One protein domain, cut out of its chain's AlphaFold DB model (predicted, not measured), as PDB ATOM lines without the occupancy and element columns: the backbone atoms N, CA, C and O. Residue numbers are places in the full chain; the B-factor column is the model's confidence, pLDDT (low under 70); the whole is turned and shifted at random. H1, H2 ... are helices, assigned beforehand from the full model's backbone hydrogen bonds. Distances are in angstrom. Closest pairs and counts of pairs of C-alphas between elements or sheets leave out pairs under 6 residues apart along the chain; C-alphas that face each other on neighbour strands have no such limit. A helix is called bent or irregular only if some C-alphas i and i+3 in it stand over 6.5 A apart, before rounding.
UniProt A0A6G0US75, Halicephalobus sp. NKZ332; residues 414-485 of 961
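Overview. This is residues 414 to 485 of the 961 residues of a protein of Halicephalobus sp. NKZ332 (UniProt A0A6G0US75). The long helix H2 and the two arms of the long helix H3, H3a and H3b, make a narrow, loose U in which the chain folds back after H2, with a gap between the two sides, and the short helix H1 bridges the gap by touching H2 and H3a, closer to H2. H3 is bent but runs nearly straight, and the link of residues 452 to 458 closes one end of the U. The printed part has 72 residues with three named helices, in the order H1, H2, H3, and no named strand; the class is all helix. The whole is loose, with a radius of gyration of the C-alphas of 14.5 A, and its outline is a rod spanning 47 by 21 by 15 A.

Along the chain. H1 is residues 414 to 419, beginning at C-alpha 414 (165.497, 163.807, 124.649), 9.1 A long from first to last C-alpha. H2, residues 429 to 451, is 33.0 A long and ends at C-alpha 451 (161.322, 161.682, 115.787). H3, residues 459 to 483, was assigned as one helix by its hydrogen bonds but is bent: C-alphas 472 and 475 are 6.6 A apart. Its arms are H3a, residues 459 to 472, 20.3 A long, and H3b, residues 475 to 483, 12.1 A long, ending at C-alpha 483 (184.075, 171.974, 132.260).

Arrangement. H1 and H2 form a helical hairpin: they touch, opposite ways at a shallow tilt of 8 degrees, the closest C-alphas being those of Val 417 and Glu 443, 5.2 A apart. H1 touches H3a, the same way at a shallow tilt of 5 degrees, the closest C-alphas being those of Trp 414 and Ile 469, 7.4 A apart. H1 and H3b are close but not clearly touching, with the C-alphas of Thr 418 and Pro 476 closest at 6.6 A. H2 and H3b are near each other; H2 and H3a are apart. Every O i to N i+4 pair is within hydrogen-bond range in H2, H3a and H3b, and 1 of 2 in H1.

Size, cuts and confidence. The two C-alphas farthest apart, those of Ala 427 and Asp 458, are 47.5 A apart. The printed part has no cut, and both links are short. Residues 449 to 455 and 457 to 464 stand free. The mean pLDDT of the printed part is 74.5; residues 422 to 434, 479 and 481 to 485 are under 70.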
ATOM      1  N   TRP A 414     164.228 163.109 124.845       89.00
ATOM      2  CA  TRP A 414     165.497 163.807 124.649       89.00
ATOM      3  C   TRP A 414     166.461 163.724 125.840       89.00
ATOM      4  O   TRP A 414     167.622 164.105 125.702       89.00
ATOM      5  N   THR A 415     166.043 163.233 127.013       85.69
ATOM      6  CA  THR A 415     166.935 163.179 128.190       85.69
ATOM      7  C   THR A 415     168.054 162.156 128.035       85.69
ATOM      8  O   THR A 415     169.114 162.317 128.636       85.69
ATOM      9  N   ARG A 416     167.875 161.130 127.195       84.06
ATOM     10  CA  ARG A 416     168.928 160.144 126.899       84.06
ATOM     11  C   ARG A 416     170.167 160.797 126.286       84.06
ATOM     12  O   ARG A 416     171.279 160.496 126.709       84.06
ATOM     13  N   VAL A 417     169.960 161.777 125.406       84.00
ATOM     14  CA  VAL A 417     171.018 162.577 124.771       84.00
ATOM     15  C   VAL A 417     171.875 163.303 125.806       84.00
ATOM     16  O   VAL A 417     173.089 163.367 125.671       84.00
ATOM     17  N   THR A 418     171.263 163.854 126.852       80.88
ATOM     18  CA  THR A 418     171.975 164.658 127.856       80.88
ATOM     19  C   THR A 418     172.476 163.833 129.038       80.88
ATOM     20  O   THR A 418     173.439 164.225 129.693       80.88
ATOM     21  N   SER A 419     171.886 162.660 129.282       82.75
ATOM     22  CA  SER A 419     172.288 161.738 130.351       82.75
ATOM     23  C   SER A 419     173.725 161.220 130.213       82.75
ATOM     24  O   SER A 419     174.360 160.890 131.212       82.75
ATOM     25  N   VAL A 420     174.282 161.240 128.997       81.31
ATOM     26  CA  VAL A 420     175.681 160.872 128.710       81.31
ATOM     27  C   VAL A 420     176.702 161.752 129.441       81.31
ATOM     28  O   VAL A 420     177.847 161.340 129.626       81.31
ATOM     29  N   PHE A 421     176.293 162.947 129.882       76.06
ATOM     30  CA  PHE A 421     177.127 163.879 130.641       76.06
ATOM     31  C   PHE A 421     177.049 163.675 132.164       76.06
ATOM     32  O   PHE A 421     177.789 164.327 132.896       76.06
ATOM     33  N   ALA A 422     176.168 162.796 132.656       67.69
ATOM     34  CA  ALA A 422     175.915 162.602 134.087       67.69
ATOM     35  C   ALA A 422     176.856 161.586 134.770       67.69
ATOM     36  O   ALA A 422     176.799 161.435 135.987       67.69
ATOM     37  N   VAL A 423     177.715 160.886 134.019       60.50
ATOM     38  CA  VAL A 423     178.667 159.912 134.581       60.50
ATOM     39  C   VAL A 423     179.859 160.670 135.169       60.50
ATOM     40  O   VAL A 423     180.655 161.244 134.437       60.50
ATOM     41  N   SER A 424     179.946 160.719 136.497       53.00
ATOM     42  CA  SER A 424     180.786 161.662 137.247       53.00
ATOM     43  C   SER A 424     182.032 161.064 137.910       53.00
ATOM     44  O   SER A 424     182.514 161.640 138.878       53.00
ATOM     45  N   ASP A 425     182.607 159.982 137.381       52.09
ATOM     46  CA  ASP A 425     183.917 159.503 137.850       52.09
ATOM     47  C   ASP A 425     184.811 159.071 136.684       52.09
ATOM     48  O   ASP A 425     184.667 157.995 136.099       52.09
ATOM     49  N   PHE A 426     185.738 159.953 136.313       56.22
ATOM     50  CA  PHE A 426     186.672 159.739 135.214       56.22
ATOM     51  C   PHE A 426     188.083 159.557 135.768       56.22
ATOM     52  O   PHE A 426     188.882 160.487 135.786       56.22
ATOM     53  N   ALA A 427     188.403 158.331 136.181       47.47
ATOM     54  CA  ALA A 427     189.758 157.959 136.598       47.47
ATOM     55  C   ALA A 427     190.809 158.117 135.472       47.47
ATOM     56  O   ALA A 427     192.003 158.153 135.752       47.47
ATOM     57  N   ASP A 428     190.373 158.228 134.207       51.06
ATOM     58  CA  ASP A 428     191.228 158.404 133.026       51.06
ATOM     59  C   ASP A 428     190.630 159.463 132.069       51.06
ATOM     60  O   ASP A 428     189.937 159.168 131.086       51.06
ATOM     61  N   GLU A 429     190.853 160.733 132.426       63.31
ATOM     62  CA  GLU A 429     190.132 161.933 131.968       63.31
ATOM     63  C   GLU A 429     189.927 162.002 130.439       63.31
ATOM     64  O   GLU A 429     188.820 162.224 129.957       63.31
ATOM     65  N   LYS A 430     190.959 161.730 129.630       58.22
ATOM     66  CA  LYS A 430     190.888 161.916 128.163       58.22
ATOM     67  C   LYS A 430     190.104 160.834 127.425       58.22
ATOM     68  O   LYS A 430     189.463 161.130 126.413       58.22
ATOM     69  N   ARG A 431     190.190 159.575 127.867       61.91
ATOM     70  CA  ARG A 431     189.503 158.453 127.206       61.91
ATOM     71  C   ARG A 431     188.013 158.507 127.505       61.91
ATOM     72  O   ARG A 431     187.207 158.402 126.588       61.91
ATOM     73  N   ALA A 432     187.688 158.774 128.762       65.25
ATOM     74  CA  ALA A 432     186.334 158.987 129.238       65.25
ATOM     75  C   ALA A 432     185.618 160.137 128.509       65.25
ATOM     76  O   ALA A 432     184.516 159.939 128.007       65.25
ATOM     77  N   ILE A 433     186.269 161.300 128.356       69.62
ATOM     78  CA  ILE A 433     185.693 162.444 127.625       69.62
ATOM     79  C   ILE A 433     185.378 162.071 126.167       69.62
ATOM     80  O   ILE A 433     184.296 162.378 125.668       69.62
ATOM     81  N   ARG A 434     186.291 161.367 125.478       67.56
ATOM     82  CA  ARG A 434     186.056 160.892 124.100       67.56
ATOM     83  C   ARG A 434     184.881 159.920 124.019       67.56
ATOM     84  O   ARG A 434     184.081 160.017 123.093       67.56
ATOM     85  N   THR A 435     184.761 159.010 124.982       74.12
ATOM     86  CA  THR A 435     183.628 158.083 125.075       74.12
ATOM     87  C   THR A 435     182.312 158.823 125.327       74.12
ATOM     88  O   THR A 435     181.316 158.488 124.693       74.12
ATOM     89  N   CYS A 436     182.297 159.867 126.161       76.62
ATOM     90  CA  CYS A 436     181.117 160.713 126.361       76.62
ATOM     91  C   CYS A 436     180.671 161.405 125.066       76.62
ATOM     92  O   CYS A 436     179.488 161.358 124.748       76.62
ATOM     93  N   PHE A 437     181.595 161.975 124.284       76.12
ATOM     94  CA  PHE A 437     181.251 162.564 122.983       76.12
ATOM     95  C   PHE A 437     180.731 161.523 121.982       76.12
ATOM     96  O   PHE A 437     179.737 161.768 121.303       76.12
ATOM     97  N   ALA A 438     181.355 160.343 121.917       72.75
ATOM     98  CA  ALA A 438     180.893 159.264 121.043       72.75
ATOM     99  C   ALA A 438     179.479 158.782 121.418       72.75
ATOM    100  O   ALA A 438     178.637 158.582 120.544       72.75
ATOM    101  N   ASN A 439     179.204 158.645 122.716       79.56
ATOM    102  CA  ASN A 439     177.889 158.258 123.220       79.56
ATOM    103  C   ASN A 439     176.845 159.358 122.999       79.56
ATOM    104  O   ASN A 439     175.713 159.040 122.646       79.56
ATOM    105  N   PHE A 440     177.219 160.633 123.158       85.94
ATOM    106  CA  PHE A 440     176.344 161.764 122.852       85.94
ATOM    107  C   PHE A 440     175.871 161.720 121.400       85.94
ATOM    108  O   PHE A 440     174.665 161.731 121.167       85.94
ATOM    109  N   ASN A 441     176.799 161.608 120.443       79.75
ATOM    110  CA  ASN A 441     176.459 161.566 119.019       79.75
ATOM    111  C   ASN A 441     175.530 160.385 118.713       79.75
ATOM    112  O   ASN A 441     174.481 160.564 118.106       79.75
ATOM    113  N   LYS A 442     175.853 159.197 119.238       82.88
ATOM    114  CA  LYS A 442     175.035 157.995 119.045       82.88
ATOM    115  C   LYS A 442     173.598 158.157 119.558       82.88
ATOM    116  O   LYS A 442     172.656 157.794 118.856       82.88
ATOM    117  N   GLU A 443     173.417 158.648 120.785       85.31
ATOM    118  CA  GLU A 443     172.073 158.831 121.351       85.31
ATOM    119  C   GLU A 443     171.328 159.979 120.653       85.31
ATOM    120  O   GLU A 443     170.120 159.873 120.444       85.31
ATOM    121  N   PHE A 444     172.025 161.048 120.252       85.81
ATOM    122  CA  PHE A 444     171.436 162.152 119.491       85.81
ATOM    123  C   PHE A 444     170.873 161.671 118.150       85.81
ATOM    124  O   PHE A 444     169.693 161.892 117.878       85.81
ATOM    125  N   ASP A 445     171.673 160.945 117.367       78.69
ATOM    126  CA  ASP A 445     171.268 160.417 116.062       78.69
ATOM    127  C   ASP A 445     170.075 159.462 116.193       78.69
ATOM    128  O   ASP A 445     169.097 159.561 115.450       78.69
ATOM    129  N   SER A 446     170.103 158.583 117.201       84.25
ATOM    130  CA  SER A 446     169.009 157.645 117.470       84.25
ATOM    131  C   SER A 446     167.690 158.350 117.795       84.25
ATOM    132  O   SER A 446     166.634 157.895 117.354       84.25
ATOM    133  N   VAL A 447     167.723 159.426 118.588       85.25
ATOM    134  CA  VAL A 447     166.514 160.174 118.969       85.25
ATOM    135  C   VAL A 447     165.975 160.976 117.785       85.25
ATOM    136  O   VAL A 447     164.761 161.031 117.587       85.25
ATOM    137  N   VAL A 448     166.856 161.567 116.975       81.69
ATOM    138  CA  VAL A 448     166.462 162.309 115.770       81.69
ATOM    139  C   VAL A 448     165.769 161.394 114.763       81.69
ATOM    140  O   VAL A 448     164.720 161.771 114.239       81.69
ATOM    141  N   GLU A 449     166.300 160.194 114.525       80.00
ATOM    142  CA  GLU A 449     165.713 159.256 113.564       80.00
ATOM    143  C   GLU A 449     164.316 158.793 113.995       80.00
ATOM    144  O   GLU A 449     163.380 158.826 113.197       80.00
ATOM    145  N   ALA A 450     164.132 158.476 115.281       78.50
ATOM    146  CA  ALA A 450     162.818 158.133 115.823       78.50
ATOM    147  C   ALA A 450     161.801 159.278 115.662       78.50
ATOM    148  O   ALA A 450     160.637 159.047 115.347       78.50
ATOM    149  N   GLN A 451     162.230 160.532 115.831       82.00
ATOM    150  CA  GLN A 451     161.322 161.682 115.787       82.00
ATOM    151  C   GLN A 451     160.970 162.169 114.381       82.00
ATOM    152  O   GLN A 451     160.008 162.925 114.235       82.00
ATOM    153  N   ARG A 452     161.678 161.737 113.332       79.00
ATOM    154  CA  ARG A 452     161.356 162.111 111.942       79.00
ATOM    155  C   ARG A 452     159.966 161.661 111.500       79.00
ATOM    156  O   ARG A 452     159.350 162.325 110.672       79.00
ATOM    157  N   ILE A 453     159.465 160.569 112.070       77.06
ATOM    158  CA  ILE A 453     158.135 160.022 111.776       77.06
ATOM    159  C   ILE A 453     157.032 160.593 112.685       77.06
ATOM    160  O   ILE A 453     155.871 160.202 112.571       77.06
ATOM    161  N   PHE A 454     157.363 161.510 113.600       84.88
ATOM    162  CA  PHE A 454     156.405 162.098 114.535       84.88
ATOM    163  C   PHE A 454     155.807 163.389 113.965       84.88
ATOM    164  O   PHE A 454     156.494 164.191 113.334       84.88
ATOM    165  N   CYS A 455     154.520 163.630 114.231       81.50
ATOM    166  CA  CYS A 455     153.812 164.819 113.755       81.50
ATOM    167  C   CYS A 455     153.217 165.623 114.918       81.50
ATOM    168  O   CYS A 455     152.495 165.084 115.759       81.50
ATOM    169  N   ILE A 456     153.490 166.930 114.937       84.06
ATOM    170  CA  ILE A 456     152.830 167.905 115.814       84.06
ATOM    171  C   ILE A 456     151.868 168.705 114.939       84.06
ATOM    172  O   ILE A 456     152.313 169.471 114.084       84.06
ATOM    173  N   ALA A 457     150.566 168.515 115.144       76.44
ATOM    174  CA  ALA A 457     149.541 169.086 114.270       76.44
ATOM    175  C   ALA A 457     149.416 170.615 114.410       76.44
ATOM    176  O   ALA A 457     149.144 171.315 113.437       76.44
ATOM    177  N   ASP A 458     149.634 171.144 115.616       80.62
ATOM    178  CA  ASP A 458     149.545 172.577 115.899       80.62
ATOM    179  C   ASP A 458     150.876 173.291 115.598       80.62
ATOM    180  O   ASP A 458     151.912 173.043 116.224       80.62
ATOM    181  N   VAL A 459     150.844 174.209 114.627       74.12
ATOM    182  CA  VAL A 459     152.028 174.921 114.115       74.12
ATOM    183  C   VAL A 459     152.678 175.813 115.175       74.12
ATOM    184  O   VAL A 459     153.905 175.964 115.188       74.12
ATOM    185  N   GLN A 460     151.886 176.421 116.059       75.94
ATOM    186  CA  GLN A 460     152.400 177.328 117.079       75.94
ATOM    187  C   GLN A 460     153.049 176.537 118.216       75.94
ATOM    188  O   GLN A 460     154.179 176.841 118.610       75.94
ATOM    189  N   MET A 461     152.405 175.456 118.659       81.69
ATOM    190  CA  MET A 461     152.991 174.514 119.615       81.69
ATOM    191  C   MET A 461     154.282 173.888 119.076       81.69
ATOM    192  O   MET A 461     155.267 173.789 119.806       81.69
ATOM    193  N   ALA A 462     154.339 173.539 117.787       74.88
ATOM    194  CA  ALA A 462     155.545 172.983 117.172       74.88
ATOM    195  C   ALA A 462     156.762 173.923 117.285       74.88
ATOM    196  O   ALA A 462     157.881 173.461 117.519       74.88
ATOM    197  N   LYS A 463     156.566 175.244 117.152       71.75
ATOM    198  CA  LYS A 463     157.646 176.235 117.324       71.75
ATOM    199  C   LYS A 463     158.162 176.270 118.764       71.75
ATOM    200  O   LYS A 463     159.377 176.231 118.970       71.75
ATOM    201  N   GLU A 464     157.259 176.297 119.743       81.19
ATOM    202  CA  GLU A 464     157.607 176.318 121.169       81.19
ATOM    203  C   GLU A 464     158.338 175.042 121.603       81.19
ATOM    204  O   GLU A 464     159.360 175.095 122.293       81.19
ATOM    205  N   ILE A 465     157.878 173.882 121.133       85.56
ATOM    206  CA  ILE A 465     158.493 172.586 121.434       85.56
ATOM    207  C   ILE A 465     159.925 172.514 120.885       85.56
ATOM    208  O   ILE A 465     160.838 172.125 121.614       85.56
ATOM    209  N   ARG A 466     160.171 172.968 119.646       82.06
ATOM    210  CA  ARG A 466     161.534 173.022 119.075       82.06
ATOM    211  C   ARG A 466     162.478 173.892 119.896       82.06
ATOM    212  O   ARG A 466     163.647 173.544 120.050       82.06
ATOM    213  N   LYS A 467     161.994 175.027 120.409       78.31
ATOM    214  CA  LYS A 467     162.789 175.905 121.274       78.31
ATOM    215  C   LYS A 467     163.179 175.185 122.569       78.31
ATOM    216  O   LYS A 467     164.359 175.166 122.905       78.31
ATOM    217  N   LYS A 468     162.223 174.516 123.225       83.81
ATOM    218  CA  LYS A 468     162.473 173.730 124.447       83.81
ATOM    219  C   LYS A 468     163.496 172.613 124.231       83.81
ATOM    220  O   LYS A 468     164.379 172.443 125.062       83.81
ATOM    221  N   ILE A 469     163.422 171.897 123.109       84.44
ATOM    222  CA  ILE A 469     164.387 170.841 122.760       84.44
ATOM    223  C   ILE A 469     165.803 171.414 122.596       84.44
ATOM    224  O   ILE A 469     166.756 170.867 123.148       84.44
ATOM    225  N   LYS A 470     165.948 172.543 121.885       77.00
ATOM    226  CA  LYS A 470     167.248 173.215 121.719       77.00
ATOM    227  C   LYS A 470     167.867 173.586 123.063       77.00
ATOM    228  O   LYS A 470     169.043 173.306 123.277       77.00
ATOM    229  N   ASP A 471     167.082 174.187 123.954       77.06
ATOM    230  CA  ASP A 471     167.539 174.548 125.299       77.06
ATOM    231  C   ASP A 471     167.938 173.314 126.124       77.06
ATOM    232  O   ASP A 471     168.950 173.359 126.826       77.06
ATOM    233  N   LEU A 472     167.182 172.215 126.008       80.94
ATOM    234  CA  LEU A 472     167.438 170.967 126.731       80.94
ATOM    235  C   LEU A 472     168.787 170.343 126.349       80.94
ATOM    236  O   LEU A 472     169.475 169.833 127.225       80.94
ATOM    237  N   VAL A 473     169.171 170.388 125.069       82.88
ATOM    238  CA  VAL A 473     170.371 169.699 124.553       82.88
ATOM    239  C   VAL A 473     171.610 170.599 124.526       82.88
ATOM    240  O   VAL A 473     172.693 170.168 124.925       82.88
ATOM    241  N   LEU A 474     171.481 171.851 124.072       75.69
ATOM    242  CA  LEU A 474     172.642 172.716 123.825       75.69
ATOM    243  C   LEU A 474     173.348 173.157 125.107       75.69
ATOM    244  O   LEU A 474     174.578 173.179 125.127       75.69
ATOM    245  N   ARG A 475     172.604 173.507 126.167       74.38
ATOM    246  CA  ARG A 475     173.229 174.012 127.402       74.38
ATOM    247  C   ARG A 475     174.096 172.947 128.082       74.38
ATOM    248  O   ARG A 475     175.273 173.228 128.288       74.38
ATOM    249  N   PRO A 476     173.612 171.710 128.326       72.88
ATOM    250  CA  PRO A 476     174.448 170.671 128.929       72.88
ATOM    251  C   PRO A 476     175.685 170.319 128.093       72.88
ATOM    252  O   PRO A 476     176.760 170.109 128.649       72.88
ATOM    253  N   TYR A 477     175.561 170.308 126.760       74.12
ATOM    254  CA  TYR A 477     176.692 170.077 125.857       74.12
ATOM    255  C   TYR A 477     177.761 171.173 125.982       74.12
ATOM    256  O   TYR A 477     178.957 170.886 126.064       74.12
ATOM    257  N   GLN A 478     177.338 172.439 126.020       70.38
ATOM    258  CA  GLN A 478     178.237 173.579 126.199       70.38
ATOM    259  C   GLN A 478     178.913 173.554 127.572       70.38
ATOM    260  O   GLN A 478     180.124 173.756 127.655       70.38
ATOM    261  N   ASP A 479     178.165 173.262 128.633       67.62
ATOM    262  CA  ASP A 479     178.696 173.174 129.994       67.62
ATOM    263  C   ASP A 479     179.718 172.041 130.131       67.62
ATOM    264  O   ASP A 479     180.781 172.245 130.716       67.62
ATOM    265  N   PHE A 480     179.456 170.879 129.527       70.75
ATOM    266  CA  PHE A 480     180.408 169.770 129.468       70.75
ATOM    267  C   PHE A 480     181.687 170.159 128.712       70.75
ATOM    268  O   PHE A 480     182.792 169.959 129.223       70.75
ATOM    269  N   CYS A 481     181.552 170.790 127.539       63.66
ATOM    270  CA  CYS A 481     182.686 171.315 126.776       63.66
ATOM    271  C   CYS A 481     183.514 172.313 127.596       63.66
ATOM    272  O   CYS A 481     184.741 172.252 127.583       63.66
ATOM    273  N   ASN A 482     182.861 173.214 128.331       62.81
ATOM    274  CA  ASN A 482     183.522 174.221 129.158       62.81
ATOM    275  C   ASN A 482     184.226 173.593 130.370       62.81
ATOM    276  O   ASN A 482     185.369 173.941 130.660       62.81
ATOM    277  N   LYS A 483     183.568 172.652 131.056       60.66
ATOM    278  CA  LYS A 483     184.075 171.974 132.260       60.66
ATOM    279  C   LYS A 483     185.291 171.095 131.977       60.66
ATOM    280  O   LYS A 483     186.180 171.002 132.814       60.66
ATOM    281  N   HIS A 484     185.335 170.475 130.801       59.81
ATOM    282  CA  HIS A 484     186.396 169.548 130.402       59.81
ATOM    283  C   HIS A 484     187.325 170.124 129.320       59.81
ATOM    284  O   HIS A 484     188.106 169.402 128.697       59.81
ATOM    285  N   SER A 485     187.271 171.442 129.103       52.72
ATOM    286  CA  SER A 485     188.212 172.149 128.239       52.72
ATOM    287  C   SER A 485     189.613 172.134 128.847       52.72
ATOM    288  O   SER A 485     189.828 172.601 129.961       52.72
TER     289      SER A 485